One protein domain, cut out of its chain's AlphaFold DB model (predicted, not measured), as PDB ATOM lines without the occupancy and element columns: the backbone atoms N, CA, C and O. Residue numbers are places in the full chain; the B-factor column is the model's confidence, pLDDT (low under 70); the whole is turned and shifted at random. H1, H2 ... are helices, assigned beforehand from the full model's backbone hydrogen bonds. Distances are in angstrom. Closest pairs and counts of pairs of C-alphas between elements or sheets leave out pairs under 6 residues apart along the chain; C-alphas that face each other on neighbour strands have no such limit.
ATOM      1  N   PRO A 302     -15.935 -17.234 307.608       63.09
ATOM      2  CA  PRO A 302     -16.222 -16.288 306.539       63.09
ATOM      3  C   PRO A 302     -17.644 -16.486 306.003       63.09
ATOM      4  O   PRO A 302     -18.046 -17.588 305.636       63.09
ATOM      5  N   LYS A 303     -18.400 -15.388 305.908       77.62
ATOM      6  CA  LYS A 303     -19.805 -15.336 305.456       77.62
ATOM      7  C   LYS A 303     -19.974 -15.505 303.933       77.62
ATOM      8  O   LYS A 303     -20.893 -14.936 303.347       77.62
ATOM      9  N   SER A 304     -19.068 -16.244 303.289       67.56
ATOM     10  CA  SER A 304     -18.945 -16.351 301.829       67.56
ATOM     11  C   SER A 304     -20.126 -17.063 301.168       67.56
ATOM     12  O   SER A 304     -20.525 -16.675 300.074       67.56
ATOM     13  N   SER A 305     -20.733 -18.049 301.832       74.00
ATOM     14  CA  SER A 305     -21.985 -18.667 301.382       74.00
ATOM     15  C   SER A 305     -23.206 -18.076 302.097       74.00
ATOM     16  O   SER A 305     -23.127 -17.536 303.204       74.00
ATOM     17  N   GLN A 306     -24.375 -18.176 301.458       76.25
ATOM     18  CA  GLN A 306     -25.665 -17.948 302.120       76.25
ATOM     19  C   GLN A 306     -25.849 -18.933 303.288       76.25
ATOM     20  O   GLN A 306     -26.076 -18.516 304.420       76.25
ATOM     21  N   HIS A 307     -25.581 -20.209 303.030       72.38
ATOM     22  CA  HIS A 307     -25.632 -21.302 303.996       72.38
ATOM     23  C   HIS A 307     -24.805 -21.082 305.273       72.38
ATOM     24  O   HIS A 307     -25.225 -21.499 306.352       72.38
ATOM     25  N   MET A 308     -23.646 -20.412 305.206       75.19
ATOM     26  CA  MET A 308     -22.835 -20.138 306.404       75.19
ATOM     27  C   MET A 308     -23.446 -19.011 307.243       75.19
ATOM     28  O   MET A 308     -23.356 -19.035 308.467       75.19
ATOM     29  N   ARG A 309     -24.127 -18.051 306.600       75.69
ATOM     30  CA  ARG A 309     -24.895 -17.003 307.288       75.69
ATOM     31  C   ARG A 309     -26.142 -17.581 307.959       75.69
ATOM     32  O   ARG A 309     -26.405 -17.242 309.106       75.69
ATOM     33  N   GLU A 310     -26.847 -18.486 307.283       79.00
ATOM     34  CA  GLU A 310     -27.992 -19.234 307.829       79.00
ATOM     35  C   GLU A 310     -27.568 -20.091 309.033       79.00
ATOM     36  O   GLU A 310     -28.178 -20.007 310.098       79.00
ATOM     37  N   PHE A 311     -26.459 -20.829 308.914       79.25
ATOM     38  CA  PHE A 311     -25.899 -21.610 310.019       79.25
ATOM     39  C   PHE A 311     -25.468 -20.731 311.208       79.25
ATOM     40  O   PHE A 311     -25.789 -21.052 312.348       79.25
ATOM     41  N   GLN A 312     -24.787 -19.603 310.966       78.38
ATOM     42  CA  GLN A 312     -24.418 -18.651 312.024       78.38
ATOM     43  C   GLN A 312     -25.643 -18.024 312.706       78.38
ATOM     44  O   GLN A 312     -25.631 -17.865 313.923       78.38
ATOM     45  N   HIS A 313     -26.698 -17.693 311.955       83.19
ATOM     46  CA  HIS A 313     -27.951 -17.173 312.511       83.19
ATOM     47  C   HIS A 313     -28.609 -18.206 313.431       83.19
ATOM     48  O   HIS A 313     -28.830 -17.940 314.610       83.19
ATOM     49  N   CYS A 314     -28.821 -19.415 312.909       82.06
ATOM     50  CA  CYS A 314     -29.370 -20.557 313.633       82.06
ATOM     51  C   CYS A 314     -28.554 -20.871 314.905       82.06
ATOM     52  O   CYS A 314     -29.119 -21.093 315.974       82.06
ATOM     53  N   PHE A 315     -27.219 -20.788 314.828       84.12
ATOM     54  CA  PHE A 315     -26.337 -20.949 315.983       84.12
ATOM     55  C   PHE A 315     -26.545 -19.862 317.049       84.12
ATOM     56  O   PHE A 315     -26.725 -20.198 318.217       84.12
ATOM     57  N   VAL A 316     -26.567 -18.578 316.672       79.38
ATOM     58  CA  VAL A 316     -26.807 -17.468 317.617       79.38
ATOM     59  C   VAL A 316     -28.188 -17.573 318.260       79.38
ATOM     60  O   VAL A 316     -28.324 -17.354 319.463       79.38
ATOM     61  N   GLU A 317     -29.213 -17.947 317.498       80.81
ATOM     62  CA  GLU A 317     -30.555 -18.128 318.052       80.81
ATOM     63  C   GLU A 317     -30.650 -19.322 319.003       80.81
ATOM     64  O   GLU A 317     -31.361 -19.231 319.999       80.81
ATOM     65  N   SER A 318     -29.849 -20.375 318.797       84.00
ATOM     66  CA  SER A 318     -29.755 -21.515 319.724       84.00
ATOM     67  C   SER A 318     -29.141 -21.168 321.090       84.00
ATOM     68  O   SER A 318     -29.211 -21.967 322.022       84.00
ATOM     69  N   GLU A 319     -28.551 -19.973 321.213       81.00
ATOM     70  CA  GLU A 319     -28.035 -19.393 322.461       81.00
ATOM     71  C   GLU A 319     -28.917 -18.249 323.002       81.00
ATOM     72  O   GLU A 319     -28.696 -17.791 324.123       81.00
ATOM     73  N   ARG A 320     -29.883 -17.762 322.207       84.69
ATOM     74  CA  ARG A 320     -30.771 -16.629 322.527       84.69
ATOM     75  C   ARG A 320     -32.159 -17.082 322.973       84.69
ATOM     76  O   ARG A 320     -32.721 -16.470 323.877       84.69
ATOM     77  N   LEU A 321     -32.714 -18.076 322.287       77.56
ATOM     78  CA  LEU A 321     -34.072 -18.572 322.492       77.56
ATOM     79  C   LEU A 321     -34.121 -19.571 323.652       77.56
ATOM     80  O   LEU A 321     -33.181 -20.340 323.863       77.56
ATOM     81  N   ASN A 322     -35.234 -19.591 324.384       90.69
ATOM     82  CA  ASN A 322     -35.549 -20.697 325.291       90.69
ATOM     83  C   ASN A 322     -35.985 -21.956 324.500       90.69
ATOM     84  O   ASN A 322     -36.138 -21.897 323.280       90.69
ATOM     85  N   GLU A 323     -36.163 -23.116 325.152       83.00
ATOM     86  CA  GLU A 323     -36.491 -24.356 324.417       83.00
ATOM     87  C   GLU A 323     -37.834 -24.265 323.670       83.00
ATOM     88  O   GLU A 323     -37.932 -24.750 322.547       83.00
ATOM     89  N   GLU A 324     -38.853 -23.615 324.235       87.81
ATOM     90  CA  GLU A 324     -40.178 -23.493 323.612       87.81
ATOM     91  C   GLU A 324     -40.135 -22.562 322.392       87.81
ATOM     92  O   GLU A 324     -40.629 -22.909 321.318       87.81
ATOM     93  N   GLU A 325     -39.458 -21.418 322.525       88.56
ATOM     94  CA  GLU A 325     -39.173 -20.495 321.419       88.56
ATOM     95  C   GLU A 325     -38.349 -21.169 320.311       88.56
ATOM     96  O   GLU A 325     -38.630 -20.984 319.128       88.56
ATOM     97  N   TRP A 326     -37.349 -21.978 320.678       86.50
ATOM     98  CA  TRP A 326     -36.525 -22.727 319.731       86.50
ATOM     99  C   TRP A 326     -37.331 -23.793 318.978       86.50
ATOM    100  O   TRP A 326     -37.211 -23.908 317.759       86.50
ATOM    101  N   VAL A 327     -38.182 -24.547 319.682       87.06
ATOM    102  CA  VAL A 327     -39.097 -25.537 319.087       87.06
ATOM    103  C   VAL A 327     -40.067 -24.864 318.111       87.06
ATOM    104  O   VAL A 327     -40.333 -25.423 317.048       87.06
ATOM    105  N   ALA A 328     -40.568 -23.672 318.443       86.69
ATOM    106  CA  ALA A 328     -41.474 -22.912 317.587       86.69
ATOM    107  C   ALA A 328     -40.779 -22.318 316.347       86.69
ATOM    108  O   ALA A 328     -41.346 -22.349 315.256       86.69
ATOM    109  N   ALA A 329     -39.556 -21.797 316.494       80.31
ATOM    110  CA  ALA A 329     -38.802 -21.176 315.400       80.31
ATOM    111  C   ALA A 329     -38.131 -22.197 314.459       80.31
ATOM    112  O   ALA A 329     -38.052 -21.966 313.253       80.31
ATOM    113  N   TYR A 330     -37.664 -23.330 314.991       88.25
ATOM    114  CA  TYR A 330     -36.872 -24.330 314.265       88.25
ATOM    115  C   TYR A 330     -37.400 -25.769 314.493       88.25
ATOM    116  O   TYR A 330     -36.655 -26.630 314.975       88.25
ATOM    117  N   PRO A 331     -38.666 -26.081 314.141       86.31
ATOM    118  CA  PRO A 331     -39.321 -27.342 314.513       86.31
ATOM    119  C   PRO A 331     -38.622 -28.599 313.967       86.31
ATOM    120  O   PRO A 331     -38.436 -29.564 314.708       86.31
ATOM    121  N   GLU A 332     -38.175 -28.588 312.707       87.62
ATOM    122  CA  GLU A 332     -37.478 -29.722 312.069       87.62
ATOM    123  C   GLU A 332     -36.131 -30.019 312.751       87.62
ATOM    124  O   GLU A 332     -35.858 -31.146 313.169       87.62
ATOM    125  N   LEU A 333     -35.312 -28.980 312.949       83.50
ATOM    126  CA  LEU A 333     -34.043 -29.070 313.675       83.50
ATOM    127  C   LEU A 333     -34.258 -29.494 315.132       83.50
ATOM    128  O   LEU A 333     -33.490 -30.302 315.650       83.50
ATOM    129  N   SER A 334     -35.307 -29.001 315.794       86.25
ATOM    130  CA  SER A 334     -35.634 -29.389 317.165       86.25
ATOM    131  C   SER A 334     -36.085 -30.851 317.274       86.25
ATOM    132  O   SER A 334     -35.754 -31.513 318.261       86.25
ATOM    133  N   ALA A 335     -36.799 -31.382 316.277       85.00
ATOM    134  CA  ALA A 335     -37.139 -32.802 316.210       85.00
ATOM    135  C   ALA A 335     -35.876 -33.670 316.055       85.00
ATOM    136  O   ALA A 335     -35.703 -34.648 316.788       85.00
ATOM    137  N   GLU A 336     -34.944 -33.269 315.186       84.50
ATOM    138  CA  GLU A 336     -33.679 -33.985 314.978       84.50
ATOM    139  C   GLU A 336     -32.747 -33.891 316.212       84.50
ATOM    140  O   GLU A 336     -32.118 -34.880 316.601       84.50
ATOM    141  N   CYS A 337     -32.730 -32.753 316.921       84.44
ATOM    142  CA  CYS A 337     -32.050 -32.606 318.217       84.44
ATOM    143  C   CYS A 337     -32.585 -33.602 319.261       84.44
ATOM    144  O   CYS A 337     -31.802 -34.312 319.902       84.44
ATOM    145  N   ARG A 338     -33.917 -33.702 319.391       85.88
ATOM    146  CA  ARG A 338     -34.602 -34.631 320.311       85.88
ATOM    147  C   ARG A 338     -34.317 -36.094 319.961       85.88
ATOM    148  O   ARG A 338     -33.912 -36.857 320.838       85.88
ATOM    149  N   LYS A 339     -34.420 -36.463 318.681       89.00
ATOM    150  CA  LYS A 339     -34.075 -37.789 318.127       89.00
ATOM    151  C   LYS A 339     -32.650 -38.228 318.483       89.00
ATOM    152  O   LYS A 339     -32.441 -39.374 318.873       89.00
ATOM    153  N   HIS A 340     -31.676 -37.318 318.413       77.81
ATOM    154  CA  HIS A 340     -30.283 -37.600 318.784       77.81
ATOM    155  C   HIS A 340     -29.953 -37.384 320.273       77.81
ATOM    156  O   HIS A 340     -28.815 -37.641 320.671       77.81
ATOM    157  N   LYS A 341     -30.918 -36.946 321.095       88.44
ATOM    158  CA  LYS A 341     -30.748 -36.603 322.521       88.44
ATOM    159  C   LYS A 341     -29.627 -35.576 322.758       88.44
ATOM    160  O   LYS A 341     -28.798 -35.737 323.653       88.44
ATOM    161  N   LEU A 342     -29.580 -34.529 321.929       80.00
ATOM    162  CA  LEU A 342     -28.609 -33.428 322.013       80.00
ATOM    163  C   LEU A 342     -29.327 -32.095 322.235       80.00
ATOM    164  O   LEU A 342     -30.420 -31.888 321.714       80.00
ATOM    165  N   SER A 343     -28.682 -31.162 322.938       82.44
ATOM    166  CA  SER A 343     -29.127 -29.766 322.940       82.44
ATOM    167  C   SER A 343     -28.858 -29.103 321.577       82.44
ATOM    168  O   SER A 343     -27.908 -29.509 320.893       82.44
ATOM    169  N   PRO A 344     -29.628 -28.066 321.188       77.75
ATOM    170  CA  PRO A 344     -29.482 -27.383 319.899       77.75
ATOM    171  C   PRO A 344     -28.044 -26.968 319.564       77.75
ATOM    172  O   PRO A 344     -27.520 -27.350 318.520       77.75
ATOM    173  N   ILE A 345     -27.355 -26.304 320.498       78.50
ATOM    174  CA  ILE A 345     -25.950 -25.887 320.347       78.50
ATOM    175  C   ILE A 345     -25.046 -27.093 320.027       78.50
ATOM    176  O   ILE A 345     -24.215 -27.037 319.123       78.50
ATOM    177  N   VAL A 346     -25.208 -28.220 320.733       75.19
ATOM    178  CA  VAL A 346     -24.374 -29.421 320.540       75.19
ATOM    179  C   VAL A 346     -24.703 -30.139 319.228       75.19
ATOM    180  O   VAL A 346     -23.796 -30.676 318.587       75.19
ATOM    181  N   PHE A 347     -25.968 -30.136 318.797       79.50
ATOM    182  CA  PHE A 347     -26.368 -30.645 317.485       79.50
ATOM    183  C   PHE A 347     -25.760 -29.798 316.356       79.50
ATOM    184  O   PHE A 347     -25.091 -30.343 315.477       79.50
ATOM    185  N   LEU A 348     -25.892 -28.469 316.426       80.19
ATOM    186  CA  LEU A 348     -25.324 -27.548 315.440       80.19
ATOM    187  C   LEU A 348     -23.795 -27.643 315.380       80.19
ATOM    188  O   LEU A 348     -23.240 -27.680 314.285       80.19
ATOM    189  N   LEU A 349     -23.093 -27.785 316.511       75.50
ATOM    190  CA  LEU A 349     -21.638 -27.994 316.498       75.50
ATOM    191  C   LEU A 349     -21.214 -29.318 315.847       75.50
ATOM    192  O   LEU A 349     -20.198 -29.340 315.152       75.50
ATOM    193  N   LYS A 350     -21.984 -30.406 316.002       76.31
ATOM    194  CA  LYS A 350     -21.757 -31.634 315.214       76.31
ATOM    195  C   LYS A 350     -22.031 -31.408 313.724       76.31
ATOM    196  O   LYS A 350     -21.316 -31.963 312.896       76.31
ATOM    197  N   GLY A 351     -23.016 -30.570 313.394       70.88
ATOM    198  CA  GLY A 351     -23.212 -30.036 312.047       70.88
ATOM    199  C   GLY A 351     -21.934 -29.380 311.522       70.88
ATOM    200  O   GLY A 351     -21.393 -29.835 310.522       70.88
ATOM    201  N   TYR A 352     -21.386 -28.391 312.239       65.12
ATOM    202  CA  TYR A 352     -20.163 -27.662 311.866       65.12
ATOM    203  C   TYR A 352     -18.931 -28.565 311.669       65.12
ATOM    204  O   TYR A 352     -18.218 -28.428 310.671       65.12
ATOM    205  N   ASP A 353     -18.711 -29.537 312.563       65.19
ATOM    206  CA  ASP A 353     -17.635 -30.535 312.435       65.19
ATOM    207  C   ASP A 353     -17.787 -31.417 311.172       65.19
ATOM    208  O   ASP A 353     -16.787 -31.946 310.674       65.19
ATOM    209  N   ASN A 354     -19.005 -31.549 310.626       61.62
ATOM    210  CA  ASN A 354     -19.288 -32.201 309.342       61.62
ATOM    211  C   ASN A 354     -19.254 -31.221 308.151       61.62
ATOM    212  O   ASN A 354     -18.804 -31.602 307.072       61.62
ATOM    213  N   LEU A 355     -19.636 -29.947 308.331       56.50
ATOM    214  CA  LEU A 355     -19.495 -28.906 307.297       56.50
ATOM    215  C   LEU A 355     -18.033 -28.771 306.856       56.50
ATOM    216  O   LEU A 355     -17.734 -28.656 305.669       56.50
ATOM    217  N   ARG A 356     -17.107 -28.878 307.817       57.88
ATOM    218  CA  ARG A 356     -15.656 -28.876 307.587       57.88
ATOM    219  C   ARG A 356     -15.127 -30.142 306.881       57.88
ATOM    220  O   ARG A 356     -13.938 -30.213 306.593       57.88
ATOM    221  N   LYS A 357     -15.988 -31.130 306.603       52.75
ATOM    222  CA  LYS A 357     -15.686 -32.426 305.962       52.75
ATOM    223  C   LYS A 357     -16.516 -32.645 304.685       52.75
ATOM    224  O   LYS A 357     -17.030 -33.732 304.443       52.75
ATOM    225  N   SER A 358     -16.666 -31.579 303.893       46.00
ATOM    226  CA  SER A 358     -17.138 -31.588 302.495       46.00
ATOM    227  C   SER A 358     -18.512 -32.223 302.197       46.00
ATOM    228  O   SER A 358     -18.755 -32.627 301.064       46.00
ATOM    229  N   SER A 359     -19.445 -32.281 303.157       53.28
ATOM    230  CA  SER A 359     -20.807 -32.817 302.940       53.28
ATOM    231  C   SER A 359     -21.925 -31.761 303.037       53.28
ATOM    232  O   SER A 359     -23.042 -32.085 303.446       53.28
ATOM    233  N   TYR A 360     -21.623 -30.493 302.738       49.28
ATOM    234  CA  TYR A 360     -22.436 -29.341 303.154       49.28
ATOM    235  C   TYR A 360     -23.857 -29.324 302.585       49.28
ATOM    236  O   TYR A 360     -24.824 -29.320 303.347       49.28
ATOM    237  N   ASP A 361     -23.988 -29.354 301.258       46.62
ATOM    238  CA  ASP A 361     -25.277 -29.158 300.584       46.62
ATOM    239  C   ASP A 361     -26.260 -30.273 300.968       46.62
ATOM    240  O   ASP A 361     -27.423 -30.020 301.270       46.62
ATOM    241  N   LYS A 362     -25.743 -31.503 301.105       54.16
ATOM    242  CA  LYS A 362     -26.475 -32.685 301.589       54.16
ATOM    243  C   LYS A 362     -26.899 -32.602 303.062       54.16
ATOM    244  O   LYS A 362     -27.732 -33.405 303.473       54.16
ATOM    245  N   TRP A 363     -26.326 -31.697 303.861       56.22
ATOM    246  CA  TRP A 363     -26.731 -31.460 305.250       56.22
ATOM    247  C   TRP A 363     -27.782 -30.349 305.340       56.22
ATOM    248  O   TRP A 363     -28.834 -30.579 305.924       56.22
ATOM    249  N   ILE A 364     -27.571 -29.187 304.706       51.84
ATOM    250  CA  ILE A 364     -28.568 -28.099 304.754       51.84
ATOM    251  C   ILE A 364     -29.862 -28.471 304.021       51.84
ATOM    252  O   ILE A 364     -30.929 -28.286 304.593       51.84
ATOM    253  N   GLN A 365     -29.796 -29.112 302.847       52.16
ATOM    254  CA  GLN A 365     -30.995 -29.557 302.109       52.16
ATOM    255  C   GLN A 365     -31.867 -30.573 302.876       52.16
ATOM    256  O   GLN A 365     -32.971 -30.877 302.431       52.16
ATOM    257  N   ARG A 366     -31.391 -31.117 304.006       56.25
ATOM    258  CA  ARG A 366     -32.166 -31.998 304.898       56.25
ATOM    259  C   ARG A 366     -32.825 -31.276 306.076       56.25
ATOM    260  O   ARG A 366     -33.689 -31.877 306.701       56.25
ATOM    261  N   TYR A 367     -32.380 -30.062 306.412       49.25
ATOM    262  CA  TYR A 367     -32.667 -29.427 307.706       49.25
ATOM    263  C   TYR A 367     -32.952 -27.913 307.644       49.25
ATOM    264  O   TYR A 367     -33.102 -27.290 308.694       49.25
ATOM    265  N   THR A 368     -33.021 -27.298 306.456       48.00
ATOM    266  CA  THR A 368     -33.598 -25.953 306.276       48.00
ATOM    267  C   THR A 368     -35.078 -26.053 305.889       48.00
ATOM    268  O   THR A 368     -35.359 -26.410 304.736       48.00
ATOM    269  N   PRO A 369     -36.024 -25.676 306.773       40.75
ATOM    270  CA  PRO A 369     -37.432 -25.615 306.412       40.75
ATOM    271  C   PRO A 369     -37.633 -24.607 305.278       40.75
ATOM    272  O   PRO A 369     -37.126 -23.486 305.330       40.75
TER     273      PRO A 369
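This is residues 302 to 369 of the 563 residues of an uncharacterized protein of Colocasia esculenta (UniProt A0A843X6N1). Two longer helices, H1 and H4, run side by side in opposite ways as a narrow V, touching where H1 ends and H4 begins. The short helices H2 and H3 make the turn between them at that end, with H3 crosswise to H4, and little H5 folds back near the other end. The printed part has 68 residues with five named helices, H1 to H5 in chain order, and no named strand; its class is all helix. It is compact, with a radius of gyration of the C-alphas of 11.5 A and spans of 31 by 22 by 19 A.

Start at H1, residues 306 to 320; its residues 315 to 319 alone touch residues 344 to 348 of H4, residues 344 to 355. Their closest C-alphas, Ser 318 and Ile 345, are 5.8 A apart, and the tilt is a shallow 24 degrees, opposite ways. Look next at H3, residues 331 to 339: it touches H4, about perpendicular at 89 degrees, with the C-alphas of Cys 337 and Phe 347 closest at 6.1 A. H2, residues 323 to 329, is close to H3 but not clearly touching, with the C-alphas of Val 327 and Ser 334 closest at 5.5 A; H2 and H4 are only just apart, at 8.4 A. H5, residues 361 to 364, is close to H1 but not clearly touching; the C-alphas of His 307 and Ile 364, their closest, are 7.4 A apart. Each O i to N i+4 pair is within hydrogen-bond range in H2, H3 and H4, and 10 of 11 in H1; H5 is too short for such a pair.

Find C-alpha 306 at (-25.665, -17.948, 302.120); from there H1 runs 21.1 A to C-alpha 320. H2 is 9.8 A long, H3 12.2 A and H4 16.2 A. H5 is 5.4 A long and ends at C-alpha 364, (-28.568, -28.099, 304.754).

The C-alphas of Glu 324 and Ser 358, the two farthest apart, are 32.3 A from each other. The printed part has no cut, and its four links between helices are tight. Check the B-factor column: pLDDT is under 70 at residues 302, 304 and 352 to 369.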